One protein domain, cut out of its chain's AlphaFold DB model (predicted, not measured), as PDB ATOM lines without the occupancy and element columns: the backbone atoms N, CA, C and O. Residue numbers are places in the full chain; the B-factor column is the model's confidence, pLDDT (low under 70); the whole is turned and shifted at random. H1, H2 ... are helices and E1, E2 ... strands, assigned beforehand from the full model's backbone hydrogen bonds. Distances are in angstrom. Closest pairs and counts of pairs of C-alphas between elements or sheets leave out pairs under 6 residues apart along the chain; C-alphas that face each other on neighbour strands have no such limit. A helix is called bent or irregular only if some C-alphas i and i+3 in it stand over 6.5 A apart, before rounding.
ATOM      1  N   CYS A  34     141.183 105.175 162.182       71.69
ATOM      2  CA  CYS A  34     140.027 104.374 161.766       71.69
ATOM      3  C   CYS A  34     139.371 103.543 162.885       71.69
ATOM      4  O   CYS A  34     138.217 103.139 162.740       71.69
ATOM      5  N   CYS A  35     140.088 103.249 163.971       73.81
ATOM      6  CA  CYS A  35     139.533 102.538 165.121       73.81
ATOM      7  C   CYS A  35     138.749 103.478 166.041       73.81
ATOM      8  O   CYS A  35     137.844 103.021 166.732       73.81
ATOM      9  N   LEU A  36     139.079 104.775 166.019       70.94
ATOM     10  CA  LEU A  36     138.463 105.843 166.804       70.94
ATOM     11  C   LEU A  36     138.591 107.195 166.066       70.94
ATOM     12  O   LEU A  36     139.407 108.034 166.446       70.94
ATOM     13  N   PRO A  37     137.789 107.445 165.014       59.31
ATOM     14  CA  PRO A  37     138.015 108.569 164.094       59.31
ATOM     15  C   PRO A  37     137.804 109.953 164.717       59.31
ATOM     16  O   PRO A  37     138.184 110.960 164.128       59.31
ATOM     17  N   PHE A  38     137.215 110.014 165.912       57.62
ATOM     18  CA  PHE A  38     136.883 111.263 166.597       57.62
ATOM     19  C   PHE A  38     137.817 111.595 167.768       57.62
ATOM     20  O   PHE A  38     137.653 112.645 168.387       57.62
ATOM     21  N   PHE A  39     138.809 110.747 168.068       57.69
ATOM     22  CA  PHE A  39     139.669 110.912 169.238       57.69
ATOM     23  C   PHE A  39     141.145 110.700 168.882       57.69
ATOM     24  O   PHE A  39     141.512 109.692 168.283       57.69
ATOM     25  N   ASN A  40     142.022 111.612 169.324       54.50
ATOM     26  CA  ASN A  40     143.473 111.376 169.395       54.50
ATOM     27  C   ASN A  40     143.765 110.392 170.539       54.50
ATOM     28  O   ASN A  40     144.366 110.735 171.553       54.50
ATOM     29  N   ALA A  41     143.265 109.171 170.384       64.12
ATOM     30  CA  ALA A  41     143.191 108.148 171.411       64.12
ATOM     31  C   ALA A  41     144.445 107.271 171.479       64.12
ATOM     32  O   ALA A  41     144.461 106.307 172.233       64.12
ATOM     33  N   HIS A  42     145.482 107.546 170.681       68.12
ATOM     34  CA  HIS A  42     146.692 106.732 170.690       68.12
ATOM     35  C   HIS A  42     147.389 106.801 172.052       68.12
ATOM     36  O   HIS A  42     147.882 107.851 172.463       68.12
ATOM     37  N   VAL A  43     147.466 105.649 172.710       77.94
ATOM     38  CA  VAL A  43     148.065 105.495 174.032       77.94
ATOM     39  C   VAL A  43     149.522 105.068 173.907       77.94
ATOM     40  O   VAL A  43     150.417 105.707 174.458       77.94
ATOM     41  N   GLU A  44     149.773 103.967 173.199       87.81
ATOM     42  CA  GLU A  44     151.085 103.331 173.147       87.81
ATOM     43  C   GLU A  44     151.218 102.457 171.899       87.81
ATOM     44  O   GLU A  44     150.290 101.741 171.515       87.81
ATOM     45  N   TYR A  45     152.405 102.479 171.290       90.19
ATOM     46  CA  TYR A  45     152.775 101.500 170.279       90.19
ATOM     47  C   TYR A  45     153.319 100.246 170.959       90.19
ATOM     48  O   TYR A  45     154.234 100.333 171.781       90.19
ATOM     49  N   ILE A  46     152.785  99.087 170.589       92.62
ATOM     50  CA  ILE A  46     153.230  97.788 171.087       92.62
ATOM     51  C   ILE A  46     154.053  97.065 170.025       92.62
ATOM     52  O   ILE A  46     153.732  97.107 168.834       92.62
ATOM     53  N   GLN A  47     155.111  96.380 170.456       95.06
ATOM     54  CA  GLN A  47     156.043  95.713 169.557       95.06
ATOM     55  C   GLN A  47     156.316  94.277 169.997       95.06
ATOM     56  O   GLN A  47     156.873  94.041 171.063       95.06
ATOM     57  N   ASP A  48     155.959  93.339 169.120       94.75
ATOM     58  CA  ASP A  48     156.203  91.897 169.242       94.75
ATOM     59  C   ASP A  48     155.836  91.318 170.622       94.75
ATOM     60  O   ASP A  48     156.536  90.453 171.161       94.75
ATOM     61  N   GLU A  49     154.719  91.799 171.173       95.56
ATOM     62  CA  GLU A  49     154.251  91.473 172.517       95.56
ATOM     63  C   GLU A  49     153.599  90.087 172.556       95.56
ATOM     64  O   GLU A  49     152.809  89.767 171.657       95.56
ATOM     65  N   PRO A  50     153.886  89.260 173.580       95.44
ATOM     66  CA  PRO A  50     153.294  87.936 173.709       95.44
ATOM     67  C   PRO A  50     151.801  88.048 173.996       95.44
ATOM     68  O   PRO A  50     151.405  88.710 174.960       95.44
ATOM     69  N   VAL A  51     150.982  87.365 173.195       94.62
ATOM     70  CA  VAL A  51     149.524  87.381 173.355       94.62
ATOM     71  C   VAL A  51     148.876  86.009 173.260       94.62
ATOM     72  O   VAL A  51     149.321  85.121 172.524       94.62
ATOM     73  N   SER A  52     147.784  85.864 174.005       94.44
ATOM     74  CA  SER A  52     146.767  84.842 173.807       94.44
ATOM     75  C   SER A  52     145.567  85.460 173.083       94.44
ATOM     76  O   SER A  52     145.228  86.626 173.298       94.44
ATOM     77  N   LEU A  53     144.944  84.699 172.180       93.81
ATOM     78  CA  LEU A  53     143.773  85.144 171.420       93.81
ATOM     79  C   LEU A  53     142.508  84.530 172.016       93.81
ATOM     80  O   LEU A  53     142.453  83.323 172.266       93.81
ATOM     81  N   THR A  54     141.475  85.345 172.199       92.31
ATOM     82  CA  THR A  54     140.148  84.890 172.613       92.31
ATOM     83  C   THR A  54     139.049  85.504 171.753       92.31
ATOM     84  O   THR A  54     139.289  86.463 171.021       92.31
ATOM     85  N   GLY A  55     137.855  84.923 171.819       91.94
ATOM     86  CA  GLY A  55     136.698  85.309 171.022       91.94
ATOM     87  C   GLY A  55     135.581  84.263 171.085       91.94
ATOM     88  O   GLY A  55     135.621  83.363 171.936       91.94
ATOM     89  N   PRO A  56     134.588  84.350 170.186       90.75
ATOM     90  CA  PRO A  56     133.480  83.401 170.132       90.75
ATOM     91  C   PRO A  56     133.946  81.954 169.884       90.75
ATOM     92  O   PRO A  56     134.854  81.735 169.083       90.75
ATOM     93  N   PRO A  57     133.330  80.940 170.527       89.19
ATOM     94  CA  PRO A  57     132.135  81.018 171.375       89.19
ATOM     95  C   PRO A  57     132.416  81.342 172.853       89.19
ATOM     96  O   PRO A  57     131.480  81.401 173.644       89.19
ATOM     97  N   TYR A  58     133.677  81.508 173.255       85.44
ATOM     98  CA  TYR A  58     134.048  81.670 174.666       85.44
ATOM     99  C   TYR A  58     133.735  83.073 175.203       85.44
ATOM    100  O   TYR A  58     133.360  83.223 176.364       85.44
ATOM    101  N   PHE A  59     133.861  84.093 174.352       85.19
ATOM    102  CA  PHE A  59     133.544  85.490 174.650       85.19
ATOM    103  C   PHE A  59     132.786  86.113 173.475       85.19
ATOM    104  O   PHE A  59     132.922  85.645 172.347       85.19
ATOM    105  N   SER A  60     131.995  87.160 173.731       87.06
ATOM    106  CA  SER A  60     131.236  87.872 172.689       87.06
ATOM    107  C   SER A  60     132.137  88.473 171.615       87.06
ATOM    108  O   SER A  60     131.800  88.424 170.437       87.06
ATOM    109  N   ASP A  61     133.299  88.980 172.030       88.88
ATOM    110  CA  ASP A  61     134.181  89.782 171.190       88.88
ATOM    111  C   ASP A  61     135.590  89.203 171.137       88.88
ATOM    112  O   ASP A  61     136.105  88.645 172.118       88.88
ATOM    113  N   TYR A  62     136.238  89.383 169.987       92.38
ATOM    114  CA  TYR A  62     137.647  89.052 169.851       92.38
ATOM    115  C   TYR A  62     138.502  90.004 170.685       92.38
ATOM    116  O   TYR A  62     138.369  91.228 170.622       92.38
ATOM    117  N   SER A  63     139.406  89.431 171.472       93.00
ATOM    118  CA  SER A  63     140.335  90.193 172.303       93.00
ATOM    119  C   SER A  63     141.676  89.485 172.419       93.00
ATOM    120  O   SER A  63     141.783  88.272 172.215       93.00
ATOM    121  N   LEU A  64     142.703  90.268 172.732       93.38
ATOM    122  CA  LEU A  64     144.042  89.778 173.026       93.38
ATOM    123  C   LEU A  64     144.323  89.976 174.509       93.38
ATOM    124  O   LEU A  64     144.096  91.073 175.030       93.38
ATOM    125  N   ASN A  65     144.834  88.934 175.164       92.62
ATOM    126  CA  ASN A  65     145.430  89.061 176.489       92.62
ATOM    127  C   ASN A  65     146.949  89.055 176.340       92.62
ATOM    128  O   ASN A  65     147.517  88.170 175.703       92.62
ATOM    129  N   PHE A  66     147.594  90.052 176.918       92.81
ATOM    130  CA  PHE A  66     149.027  90.259 176.912       92.81
ATOM    131  C   PHE A  66     149.667  89.638 178.149       92.81
ATOM    132  O   PHE A  66     149.063  89.565 179.215       92.81
ATOM    133  N   SER A  67     150.944  89.270 178.050       91.62
ATOM    134  CA  SER A  67     151.711  88.808 179.215       91.62
ATOM    135  C   SER A  67     152.054  89.921 180.216       91.62
ATOM    136  O   SER A  67     152.620  89.649 181.274       91.62
ATOM    137  N   ARG A  68     151.779  91.185 179.874       91.81
ATOM    138  CA  ARG A  68     152.008  92.366 180.715       91.81
ATOM    139  C   ARG A  68     150.871  93.369 180.561       91.81
ATOM    140  O   ARG A  68     150.127  93.326 179.589       91.81
ATOM    141  N   LYS A  69     150.770  94.303 181.505       91.12
ATOM    142  CA  LYS A  69     149.744  95.349 181.480       91.12
ATOM    143  C   LYS A  69     150.186  96.577 180.683       91.12
ATOM    144  O   LYS A  69     151.375  96.903 180.642       91.12
ATOM    145  N   PHE A  70     149.202  97.265 180.116       89.88
ATOM    146  CA  PHE A  70     149.329  98.490 179.333       89.88
ATOM    147  C   PHE A  70     148.332  99.556 179.793       89.88
ATOM    148  O   PHE A  70     147.248  99.190 180.242       89.88
ATOM    149  N   PRO A  71     148.629 100.851 179.612       88.12
ATOM    150  CA  PRO A  71     149.904 101.387 179.130       88.12
ATOM    151  C   PRO A  71     151.061 101.258 180.120       88.12
ATOM    152  O   PRO A  71     150.876 101.218 181.333       88.12
ATOM    153  N   SER A  72     152.280 101.275 179.589       88.94
ATOM    154  CA  SER A  72     153.540 101.295 180.337       88.94
ATOM    155  C   SER A  72     153.721 102.583 181.150       88.94
ATOM    156  O   SER A  72     154.452 102.600 182.138       88.94
ATOM    157  N   ARG A  73     153.080 103.679 180.725       85.31
ATOM    158  CA  ARG A  73     153.079 104.983 181.407       85.31
ATOM    159  C   ARG A  73     151.637 105.472 181.574       85.31
ATOM    160  O   ARG A  73     151.172 106.262 180.754       85.31
ATOM    161  N   PRO A  74     150.906 104.969 182.579       80.19
ATOM    162  CA  PRO A  74     149.506 105.315 182.757       80.19
ATOM    163  C   PRO A  74     149.336 106.756 183.243       80.19
ATOM    164  O   PRO A  74     150.133 107.257 184.034       80.19
ATOM    165  N   LEU A  75     148.263 107.409 182.789       75.12
ATOM    166  CA  LEU A  75     147.900 108.769 183.213       75.12
ATOM    167  C   LEU A  75     147.402 108.821 184.668       75.12
ATOM    168  O   LEU A  75     147.511 109.857 185.317       75.12
ATOM    169  N   ARG A  76     146.847 107.711 185.176       76.06
ATOM    170  CA  ARG A  76     146.330 107.559 186.545       76.06
ATOM    171  C   ARG A  76     146.597 106.150 187.077       76.06
ATOM    172  O   ARG A  76     146.658 105.193 186.307       76.06
ATOM    173  N   GLU A  77     146.750 106.009 188.389       70.88
ATOM    174  CA  GLU A  77     146.902 104.697 189.030       70.88
ATOM    175  C   GLU A  77     145.669 103.813 188.752       70.88
ATOM    176  O   GLU A  77     144.543 104.303 188.711       70.88
ATOM    177  N   GLY A  78     145.879 102.521 188.480       72.69
ATOM    178  CA  GLY A  78     144.802 101.589 188.112       72.69
ATOM    179  C   GLY A  78     144.345 101.655 186.647       72.69
ATOM    180  O   GLY A  78     143.640 100.757 186.193       72.69
ATOM    181  N   TYR A  79     144.801 102.642 185.870       79.62
ATOM    182  CA  TYR A  79     144.561 102.719 184.427       79.62
ATOM    183  C   TYR A  79     145.546 101.823 183.673       79.62
ATOM    184  O   TYR A  79     146.400 102.284 182.927       79.62
ATOM    185  N   VAL A  80     145.483 100.520 183.932       85.75
ATOM    186  CA  VAL A  80     146.283  99.524 183.223       85.75
ATOM    187  C   VAL A  80     145.481  98.240 183.022       85.75
ATOM    188  O   VAL A  80     144.794  97.782 183.932       85.75
ATOM    189  N   SER A  81     145.592  97.636 181.844       87.69
ATOM    190  CA  SER A  81     144.930  96.387 181.467       87.69
ATOM    191  C   SER A  81     145.911  95.475 180.734       87.69
ATOM    192  O   SER A  81     146.719  95.933 179.929       87.69
ATOM    193  N   ASP A  82     145.859  94.181 181.020       90.69
ATOM    194  CA  ASP A  82     146.501  93.123 180.229       90.69
ATOM    195  C   ASP A  82     145.589  92.619 179.106       90.69
ATOM    196  O   ASP A  82     145.993  91.769 178.324       90.69
ATOM    197  N   ARG A  83     144.376  93.152 178.973       89.88
ATOM    198  CA  ARG A  83     143.432  92.794 177.919       89.88
ATOM    199  C   ARG A  83     143.134  93.988 177.025       89.88
ATOM    200  O   ARG A  83     142.921  95.097 177.518       89.88
ATOM    201  N   SER A  84     143.050  93.738 175.723       91.25
ATOM    202  CA  SER A  84     142.537  94.701 174.744       91.25
ATOM    203  C   SER A  84     141.483  94.073 173.843       91.25
ATOM    204  O   SER A  84     141.580  92.897 173.481       91.25
ATOM    205  N   GLY A  85     140.484  94.867 173.461       91.00
ATOM    206  CA  GLY A  85     139.638  94.553 172.314       91.00
ATOM    207  C   GLY A  85     140.431  94.675 171.013       91.00
ATOM    208  O   GLY A  85     141.458  95.354 170.959       91.00
ATOM    209  N   ILE A  86     139.964  94.027 169.950       91.06
ATOM    210  CA  ILE A  86     140.565  94.166 168.618       91.06
ATOM    211  C   ILE A  86     139.731  95.150 167.808       91.06
ATOM    212  O   ILE A  86     138.516  95.005 167.703       91.06
ATOM    213  N   CYS A  87     140.391  96.138 167.209       88.50
ATOM    214  CA  CYS A  87     139.743  97.055 166.283       88.50
ATOM    215  C   CYS A  87     139.091  96.271 165.139       88.50
ATOM    216  O   CYS A  87     139.746  95.429 164.524       88.50
ATOM    217  N   GLU A  88     137.835  96.571 164.806       86.56
ATOM    218  CA  GLU A  88     137.073  95.826 163.792       86.56
ATOM    219  C   GLU A  88     137.816  95.756 162.446       86.56
ATOM    220  O   GLU A  88     137.930  94.699 161.826       86.56
ATOM    221  N   LYS A  89     138.457  96.865 162.046       85.75
ATOM    222  CA  LYS A  89     139.290  96.951 160.834       85.75
ATOM    223  C   LYS A  89     140.538  96.065 160.867       85.75
ATOM    224  O   LYS A  89     141.190  95.919 159.844       85.75
ATOM    225  N   SER A  90     140.893  95.494 162.014       89.50
ATOM    226  CA  SER A  90     142.007  94.559 162.193       89.50
ATOM    227  C   SER A  90     141.569  93.093 162.282       89.50
ATOM    228  O   SER A  90     142.442  92.227 162.281       89.50
ATOM    229  N   LEU A  91     140.266  92.780 162.323       90.81
ATOM    230  CA  LEU A  91     139.786  91.400 162.503       90.81
ATOM    231  C   LEU A  91     140.265  90.450 161.398       90.81
ATOM    232  O   LEU A  91     140.655  89.323 161.688       90.81
ATOM    233  N   TYR A  92     140.364  90.918 160.153       91.00
ATOM    234  CA  TYR A  92     140.880  90.096 159.052       91.00
ATOM    235  C   TYR A  92     142.332  89.622 159.275       91.00
ATOM    236  O   TYR A  92     142.781  88.654 158.664       91.00
ATOM    237  N   LYS A  93     143.110  90.301 160.133       92.62
ATOM    238  CA  LYS A  93     144.507  89.936 160.420       92.62
ATOM    239  C   LYS A  93     144.626  88.730 161.348       92.62
ATOM    240  O   LYS A  93     145.684  88.110 161.362       92.62
ATOM    241  N   ILE A  94     143.572  88.407 162.097       94.00
ATOM    242  CA  ILE A  94     143.532  87.243 162.994       94.00
ATOM    243  C   ILE A  94     142.821  86.038 162.363       94.00
ATOM    244  O   ILE A  94     142.695  84.993 163.001       94.00
ATOM    245  N   GLU A  95     142.378  86.143 161.108       92.38
ATOM    246  CA  GLU A  95     141.819  85.010 160.373       92.38
ATOM    247  C   GLU A  95     142.843  83.868 160.272       92.38
ATOM    248  O   GLU A  95     143.999  84.063 159.897       92.38
ATOM    249  N   GLY A  96     142.416  82.655 160.632       90.88
ATOM    250  CA  GLY A  96     143.271  81.464 160.649       90.88
ATOM    251  C   GLY A  96     144.097  81.270 161.927       90.88
ATOM    252  O   GLY A  96     144.740  80.229 162.070       90.88
ATOM    253  N   PHE A  97     144.060  82.209 162.879       93.12
ATOM    254  CA  PHE A  97     144.649  82.021 164.205       93.12
ATOM    255  C   PHE A  97     143.662  81.304 165.134       93.12
ATOM    256  O   PHE A  97     142.484  81.649 165.215       93.12
ATOM    257  N   SER A  98     144.144  80.287 165.850       92.69
ATOM    258  CA  SER A  98     143.335  79.559 166.828       92.69
ATOM    259  C   SER A  98     143.123  80.378 168.100       92.69
ATOM    260  O   SER A  98     144.015  81.087 168.557       92.69
ATOM    261  N   LEU A  99     141.962  80.215 168.733       91.94
ATOM    262  CA  LEU A  99     141.735  80.758 170.072       91.94
ATOM    263  C   LEU A  99     142.542  79.959 171.099       91.94
ATOM    264  O   LEU A  99     142.451  78.729 171.151       91.94
ATOM    265  N   THR A 100     143.323  80.659 171.915       90.00
ATOM    266  CA  THR A 100     144.257  80.067 172.887       90.00
ATOM    267  C   THR A 100     143.926  80.427 174.325       90.00
ATOM    268  O   THR A 100     144.400  79.751 175.231       90.00
ATOM    269  N   HIS A 101     143.064  81.422 174.536       82.38
ATOM    270  CA  HIS A 101     142.464  81.722 175.829       82.38
ATOM    271  C   HIS A 101     140.970  81.409 175.780       82.38
ATOM    272  O   HIS A 101     140.201  82.082 175.091       82.38
ATOM    273  N   LYS A 102     140.559  80.353 176.486       79.31
ATOM    274  CA  LYS A 102     139.178  79.840 176.467       79.31
ATOM    275  C   LYS A 102     138.396  80.185 177.730       79.31
ATOM    276  O   LYS A 102     137.171  80.223 177.699       79.31
ATOM    277  N   SER A 103     139.087  80.421 178.842       69.06
ATOM    278  CA  SER A 103     138.482  80.835 180.106       69.06
ATOM    279  C   SER A 103     139.534  81.430 181.043       69.06
ATOM    280  O   SER A 103     140.717  81.129 180.915       69.06
ATOM    281  N   LYS A 104     139.087  82.186 182.054       62.06
ATOM    282  CA  LYS A 104     139.949  82.714 183.128       62.06
ATOM    283  C   LYS A 104     140.579  81.636 184.030       62.06
ATOM    284  O   LYS A 104     141.402  81.974 184.872       62.06
ATOM    285  N   ALA A 105     140.145  80.378 183.923       58.00
ATOM    286  CA  ALA A 105     140.574  79.288 184.801       58.00
ATOM    287  C   ALA A 105     141.767  78.488 184.248       58.00
ATOM    288  O   ALA A 105     142.397  77.746 185.000       58.00
ATOM    289  N   GLU A 106     142.079  78.622 182.957       59.59
ATOM    290  CA  GLU A 106     143.232  77.968 182.337       59.59
ATOM    291  C   GLU A 106     144.426  78.934 182.291       59.59
ATOM    292  O   GLU A 106     144.230  80.125 182.045       59.59
ATOM    293  N   PRO A 107     145.663  78.459 182.527       61.06
ATOM    294  CA  PRO A 107     146.841  79.303 182.393       61.06
ATOM    295  C   PRO A 107     146.968  79.801 180.952       61.06
ATOM    296  O   PRO A 107     146.891  79.016 180.003       61.06
ATOM    297  N   ASP A 108     147.192  81.105 180.795       67.69
ATOM    298  CA  ASP A 108     147.410  81.702 179.485       67.69
ATOM    299  C   ASP A 108     148.654  81.106 178.823       67.69
ATOM    300  O   ASP A 108     149.785  81.269 179.287       67.69
ATOM    301  N   SER A 109     148.445  80.425 177.697       83.75
ATOM    302  CA  SER A 109     149.512  80.229 176.725       83.75
ATOM    303  C   SER A 109     149.572  81.467 175.833       83.75
ATOM    304  O   SER A 109     148.545  81.907 175.313       83.75
ATOM    305  N   PHE A 110     150.775  82.005 175.620       91.94
ATOM    306  CA  PHE A 110     151.025  83.153 174.741       91.94
ATOM    307  C   PHE A 110     151.723  82.700 173.443       91.94
ATOM    308  O   PHE A 110     152.913  82.961 173.255       91.94
ATOM    309  N   PRO A 111     151.052  81.946 172.549       93.38
ATOM    310  CA  PRO A 111     151.684  81.380 171.361       93.38
ATOM    311  C   PRO A 111     151.802  82.378 170.207       93.38
ATOM    312  O   PRO A 111     152.272  81.988 169.141       93.38
ATOM    313  N   TYR A 112     151.369  83.627 170.381       95.69
ATOM    314  CA  TYR A 112     151.411  84.649 169.342       95.69
ATOM    315  C   TYR A 112     152.234  85.857 169.778       95.69
ATOM    316  O   TYR A 112     152.377  86.128 170.971       95.69
ATOM    317  N   ARG A 113     152.744  86.595 168.793       96.50
ATOM    318  CA  ARG A 113     153.316  87.932 168.955       96.50
ATOM    319  C   ARG A 113     152.529  88.925 168.135       96.50
ATOM    320  O   ARG A 113     152.227  88.659 166.972       96.50
ATOM    321  N   VAL A 114     152.225  90.072 168.729       95.94
ATOM    322  CA  VAL A 114     151.490  91.143 168.061       95.94
ATOM    323  C   VAL A 114     152.258  92.459 168.138       95.94
ATOM    324  O   VAL A 114     152.869  92.790 169.151       95.94
ATOM    325  N   SER A 115     152.221  93.211 167.046       95.31
ATOM    326  CA  SER A 115     152.649  94.608 166.988       95.31
ATOM    327  C   SER A 115     151.479  95.460 166.525       95.31
ATOM    328  O   SER A 115     150.672  95.005 165.706       95.31
ATOM    329  N   GLY A 116     151.376  96.685 167.025       92.44
ATOM    330  CA  GLY A 116     150.232  97.535 166.732       92.44
ATOM    331  C   GLY A 116     150.147  98.782 167.597       92.44
ATOM    332  O   GLY A 116     151.077  99.138 168.318       92.44
ATOM    333  N   LYS A 117     148.997  99.442 167.532       90.69
ATOM    334  CA  LYS A 117     148.721 100.706 168.219       90.69
ATOM    335  C   LYS A 117     147.571 100.518 169.189       90.69
ATOM    336  O   LYS A 117     146.456 100.214 168.761       90.69
ATOM    337  N   LEU A 118     147.849 100.680 170.479       88.50
ATOM    338  CA  LEU A 118     146.816 100.724 171.503       88.50
ATOM    339  C   LEU A 118     146.153 102.093 171.472       88.50
ATOM    340  O   LEU A 118     146.823 103.126 171.550       88.50
ATOM    341  N   VAL A 119     144.833 102.075 171.368       85.81
ATOM    342  CA  VAL A 119     143.985 103.254 171.441       85.81
ATOM    343  C   VAL A 119     143.040 103.141 172.629       85.81
ATOM    344  O   VAL A 119     142.584 102.050 172.974       85.81
ATOM    345  N   ASP A 120     142.767 104.271 173.263       79.94
ATOM    346  CA  ASP A 120     141.859 104.379 174.393       79.94
ATOM    347  C   ASP A 120     140.444 104.748 173.949       79.94
ATOM    348  O   ASP A 120     140.226 105.808 173.367       79.94
ATOM    349  N   TRP A 121     139.469 103.904 174.280       70.25
ATOM    350  CA  TRP A 121     138.050 104.170 174.049       70.25
ATOM    351  C   TRP A 121     137.376 104.925 175.210       70.25
ATOM    352  O   TRP A 121     136.151 104.950 175.302       70.25
ATOM    353  N   THR A 122     138.141 105.517 176.133       63.22
ATOM    354  CA  THR A 122     137.585 106.304 177.241       63.22
ATOM    355  C   THR A 122     136.862 107.534 176.693       63.22
ATOM    356  O   THR A 122     137.463 108.560 176.381       63.22
ATOM    357  N   GLU A 123     135.535 107.449 176.611       55.34
ATOM    358  CA  GLU A 123     134.673 108.626 176.597       55.34
ATOM    359  C   GLU A 123     134.938 109.430 177.883       55.34
ATOM    360  O   GLU A 123     135.149 108.828 178.940       55.34
ATOM    361  N   GLU A 124     134.904 110.769 177.827       50.12
ATOM    362  CA  GLU A 124     135.284 111.720 178.902       50.12
ATOM    363  C   GLU A 124     134.661 111.481 180.305       50.12
ATOM    364  O   GLU A 124     134.922 112.236 181.240       50.12
ATOM    365  N   LYS A 125     133.824 110.455 180.501       45.78
ATOM    366  CA  LYS A 125     133.026 110.207 181.709       45.78
ATOM    367  C   LYS A 125     133.213 108.833 182.359       45.78
ATOM    368  O   LYS A 125     132.563 108.575 183.371       45.78
ATOM    369  N   LEU A 126     134.082 107.960 181.844       52.06
ATOM    370  CA  LEU A 126     134.328 106.646 182.453       52.06
ATOM    371  C   LEU A 126     135.608 106.664 183.312       52.06
ATOM    372  O   LEU A 126     136.740 106.771 182.837       52.06
ATOM    373  N   ALA A 127     135.415 106.600 184.631       49.78
ATOM    374  CA  ALA A 127     136.499 106.558 185.616       49.78
ATOM    375  C   ALA A 127     137.123 105.159 185.776       49.78
ATOM    376  O   ALA A 127     138.180 105.040 186.391       49.78
ATOM    377  N   ASP A 128     136.482 104.127 185.224       54.75
ATOM    378  CA  ASP A 128     136.868 102.731 185.421       54.75
ATOM    379  C   ASP A 128     137.767 102.187 184.297       54.75
ATOM    380  O   ASP A 128     138.057 102.905 183.339       54.75
ATOM    381  N   LEU A 129     138.264 100.957 184.493       56.59
ATOM    382  CA  LEU A 129     139.227 100.208 183.660       56.59
ATOM    383  C   LEU A 129     139.326 100.669 182.191       56.59
ATOM    384  O   LEU A 129     138.301 100.756 181.512       56.59
ATOM    385  N   PRO A 130     140.547 100.887 181.661       64.62
ATOM    386  CA  PRO A 130     140.705 101.385 180.304       64.62
ATOM    387  C   PRO A 130     140.109 100.397 179.299       64.62
ATOM    388  O   PRO A 130     140.489  99.222 179.262       64.62
ATOM    389  N   ILE A 131     139.200 100.880 178.449       74.25
ATOM    390  CA  ILE A 131     138.688 100.114 177.309       74.25
ATOM    391  C   ILE A 131     139.712 100.268 176.180       74.25
ATOM    392  O   ILE A 131     139.542 101.038 175.235       74.25
ATOM    393  N   LEU A 132     140.839  99.567 176.325       84.44
ATOM    394  CA  LEU A 132     141.901  99.576 175.327       84.44
ATOM    395  C   LEU A 132     141.477  98.758 174.111       84.44
ATOM    396  O   LEU A 132     141.078  97.597 174.229       84.44
ATOM    397  N   THR A 133     141.633  99.348 172.934       88.44
ATOM    398  CA  THR A 133     141.439  98.683 171.646       88.44
ATOM    399  C   THR A 133     142.758  98.661 170.889       88.44
ATOM    400  O   THR A 133     143.492  99.644 170.876       88.44
ATOM    401  N   LEU A 134     143.083  97.542 170.247       90.19
ATOM    402  CA  LEU A 134     144.301  97.396 169.462       90.19
ATOM    403  C   LEU A 134     144.004  97.475 167.962       90.19
ATOM    404  O   LEU A 134     143.264  96.650 167.418       90.19
ATOM    405  N   TYR A 135     144.661  98.408 167.274       91.25
ATOM    406  CA  TYR A 135     144.907  98.284 165.840       91.25
ATOM    407  C   TYR A 135     146.121  97.388 165.624       91.25
ATOM    408  O   TYR A 135     147.219  97.706 166.078       91.25
ATOM    409  N   ILE A 136     145.933  96.259 164.950       92.25
ATOM    410  CA  ILE A 136     147.001  95.285 164.728       92.25
ATOM    411  C   ILE A 136     147.766  95.717 163.488       92.25
ATOM    412  O   ILE A 136     147.181  95.779 162.415       92.25
ATOM    413  N   ASP A 137     149.072  95.935 163.589       91.38
ATOM    414  CA  ASP A 137     149.950  96.074 162.425       91.38
ATOM    415  C   ASP A 137     150.343  94.691 161.894       91.38
ATOM    416  O   ASP A 137     150.146  94.403 160.708       91.38
ATOM    417  N   LYS A 138     150.803  93.817 162.797       93.75
ATOM    418  CA  LYS A 138     151.285  92.455 162.526       93.75
ATOM    419  C   LYS A 138     150.870  91.517 163.663       93.75
ATOM    420  O   LYS A 138     150.988  91.892 164.824       93.75
ATOM    421  N   ILE A 139     150.467  90.294 163.328       95.62
ATOM    422  CA  ILE A 139     150.345  89.179 164.275       95.62
ATOM    423  C   ILE A 139     150.986  87.925 163.673       95.62
ATOM    424  O   ILE A 139     150.835  87.663 162.479       95.62
ATOM    425  N   GLU A 140     151.731  87.174 164.479       96.31
ATOM    426  CA  GLU A 140     152.440  85.966 164.051       96.31
ATOM    427  C   GLU A 140     152.487  84.903 165.151       96.31
ATOM    428  O   GLU A 140     152.303  85.199 166.331       96.31
ATOM    429  N   LYS A 141     152.709  83.645 164.761       93.50
ATOM    430  CA  LYS A 141     152.880  82.527 165.694       93.50
ATOM    431  C   LYS A 141     154.322  82.471 166.192       93.50
ATOM    432  O   LYS A 141     155.250  82.593 165.398       93.50
ATOM    433  N   ASN A 142     154.495  82.252 167.491       84.38
ATOM    434  CA  ASN A 142     155.781  81.911 168.085       84.38
ATOM    435  C   ASN A 142     156.248  80.563 167.520       84.38
ATOM    436  O   ASN A 142     155.481  79.595 167.522       84.38
TER     437      ASN A 142
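Overview. This is residues 34 to 142 of the 143 residues of an uncharacterized protein of Dyadobacter soli (UniProt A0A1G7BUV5). This is a small closed barrel of five strands, four of which, E1, E2, E4 and E5, bend, with one short helix, H1, on its outside over E5. Round the ring run E1, E2, E3, E5 and E4 and back to E1, with E3 and E5 as the parallel pair and the other neighbours antiparallel, a mixed sheet. The printed part has 109 residues, with one named helix and five named strands in the order E1, E2, E3, H1, E4, E5. The class is mostly strand, though under half of the residues, 53, are in named elements. The whole is compact, with a radius of gyration of the C-alphas of 13.3 A and spans of 35 by 29 by 25 A.

Along the chain. E1, residues 42 to 54, begins at C-alpha 42 (146.692, 106.732, 170.690), measures 22.9 A and bends by 99 degrees at residue 48. E2, residues 63 to 70, measures 14.1 A and bends by 107 degrees at residue 67. E3 is residues 81 to 86, 13.8 A long. H1, residues 88 to 94, begins at C-alpha 88 (137.073, 95.826, 163.792) and measures 10.8 A; it is irregular, with C-alphas 89 and 92 7.3 A apart. E4, residues 112 to 120, measures 22.5 A and bends by 65 degrees at residue 115. E5, residues 132 to 141, measures 22.4 A, bends by 81 degrees at residue 137 and ends at C-alpha 141 (152.880, 82.527, 165.694).

Arrangement. E1, E2 and E3 form a meander, each strand the antiparallel neighbour of the one before. The pairing of E1 is staggered: residues 51 to 54 pair with E2, where N 52 and O 65 are 2.9 A apart, and residues 42 to 51 with E4, where N 46 and O 116 are 2.8 A apart. In the hairpin of E2 and E3, N 66 and O 82 are 2.7 A apart. E3 is parallel to E5, with N 134 and O 85 2.8 A apart. In the hairpin of E4 and E5, N 119 and O 133 are 2.8 A apart. H1 is on the barrel and outside it, at a height over the sheet of 7.6 A. It is over E5 and along the strands, at 15 degrees to E5 on the local plane; their closest C-alphas, of Ser 90 and Ile 136, are 5.6 A apart. In H1, 0 of 3 O i to N i+4 pairs and 3 of 4 O i to N i+3 pairs are within hydrogen-bond range.

Size, cuts and confidence. The two C-alphas farthest apart, of Lys 125 and Asn 142, are 38.8 A apart. The printed part has no cut. The links from H1 to E4, 17 residues, and from E4 to E5, 11 residues, are long. The mean pLDDT of the printed part is 82.7; residues 37 to 42, 103 to 108 and 122 to 130 are under 70.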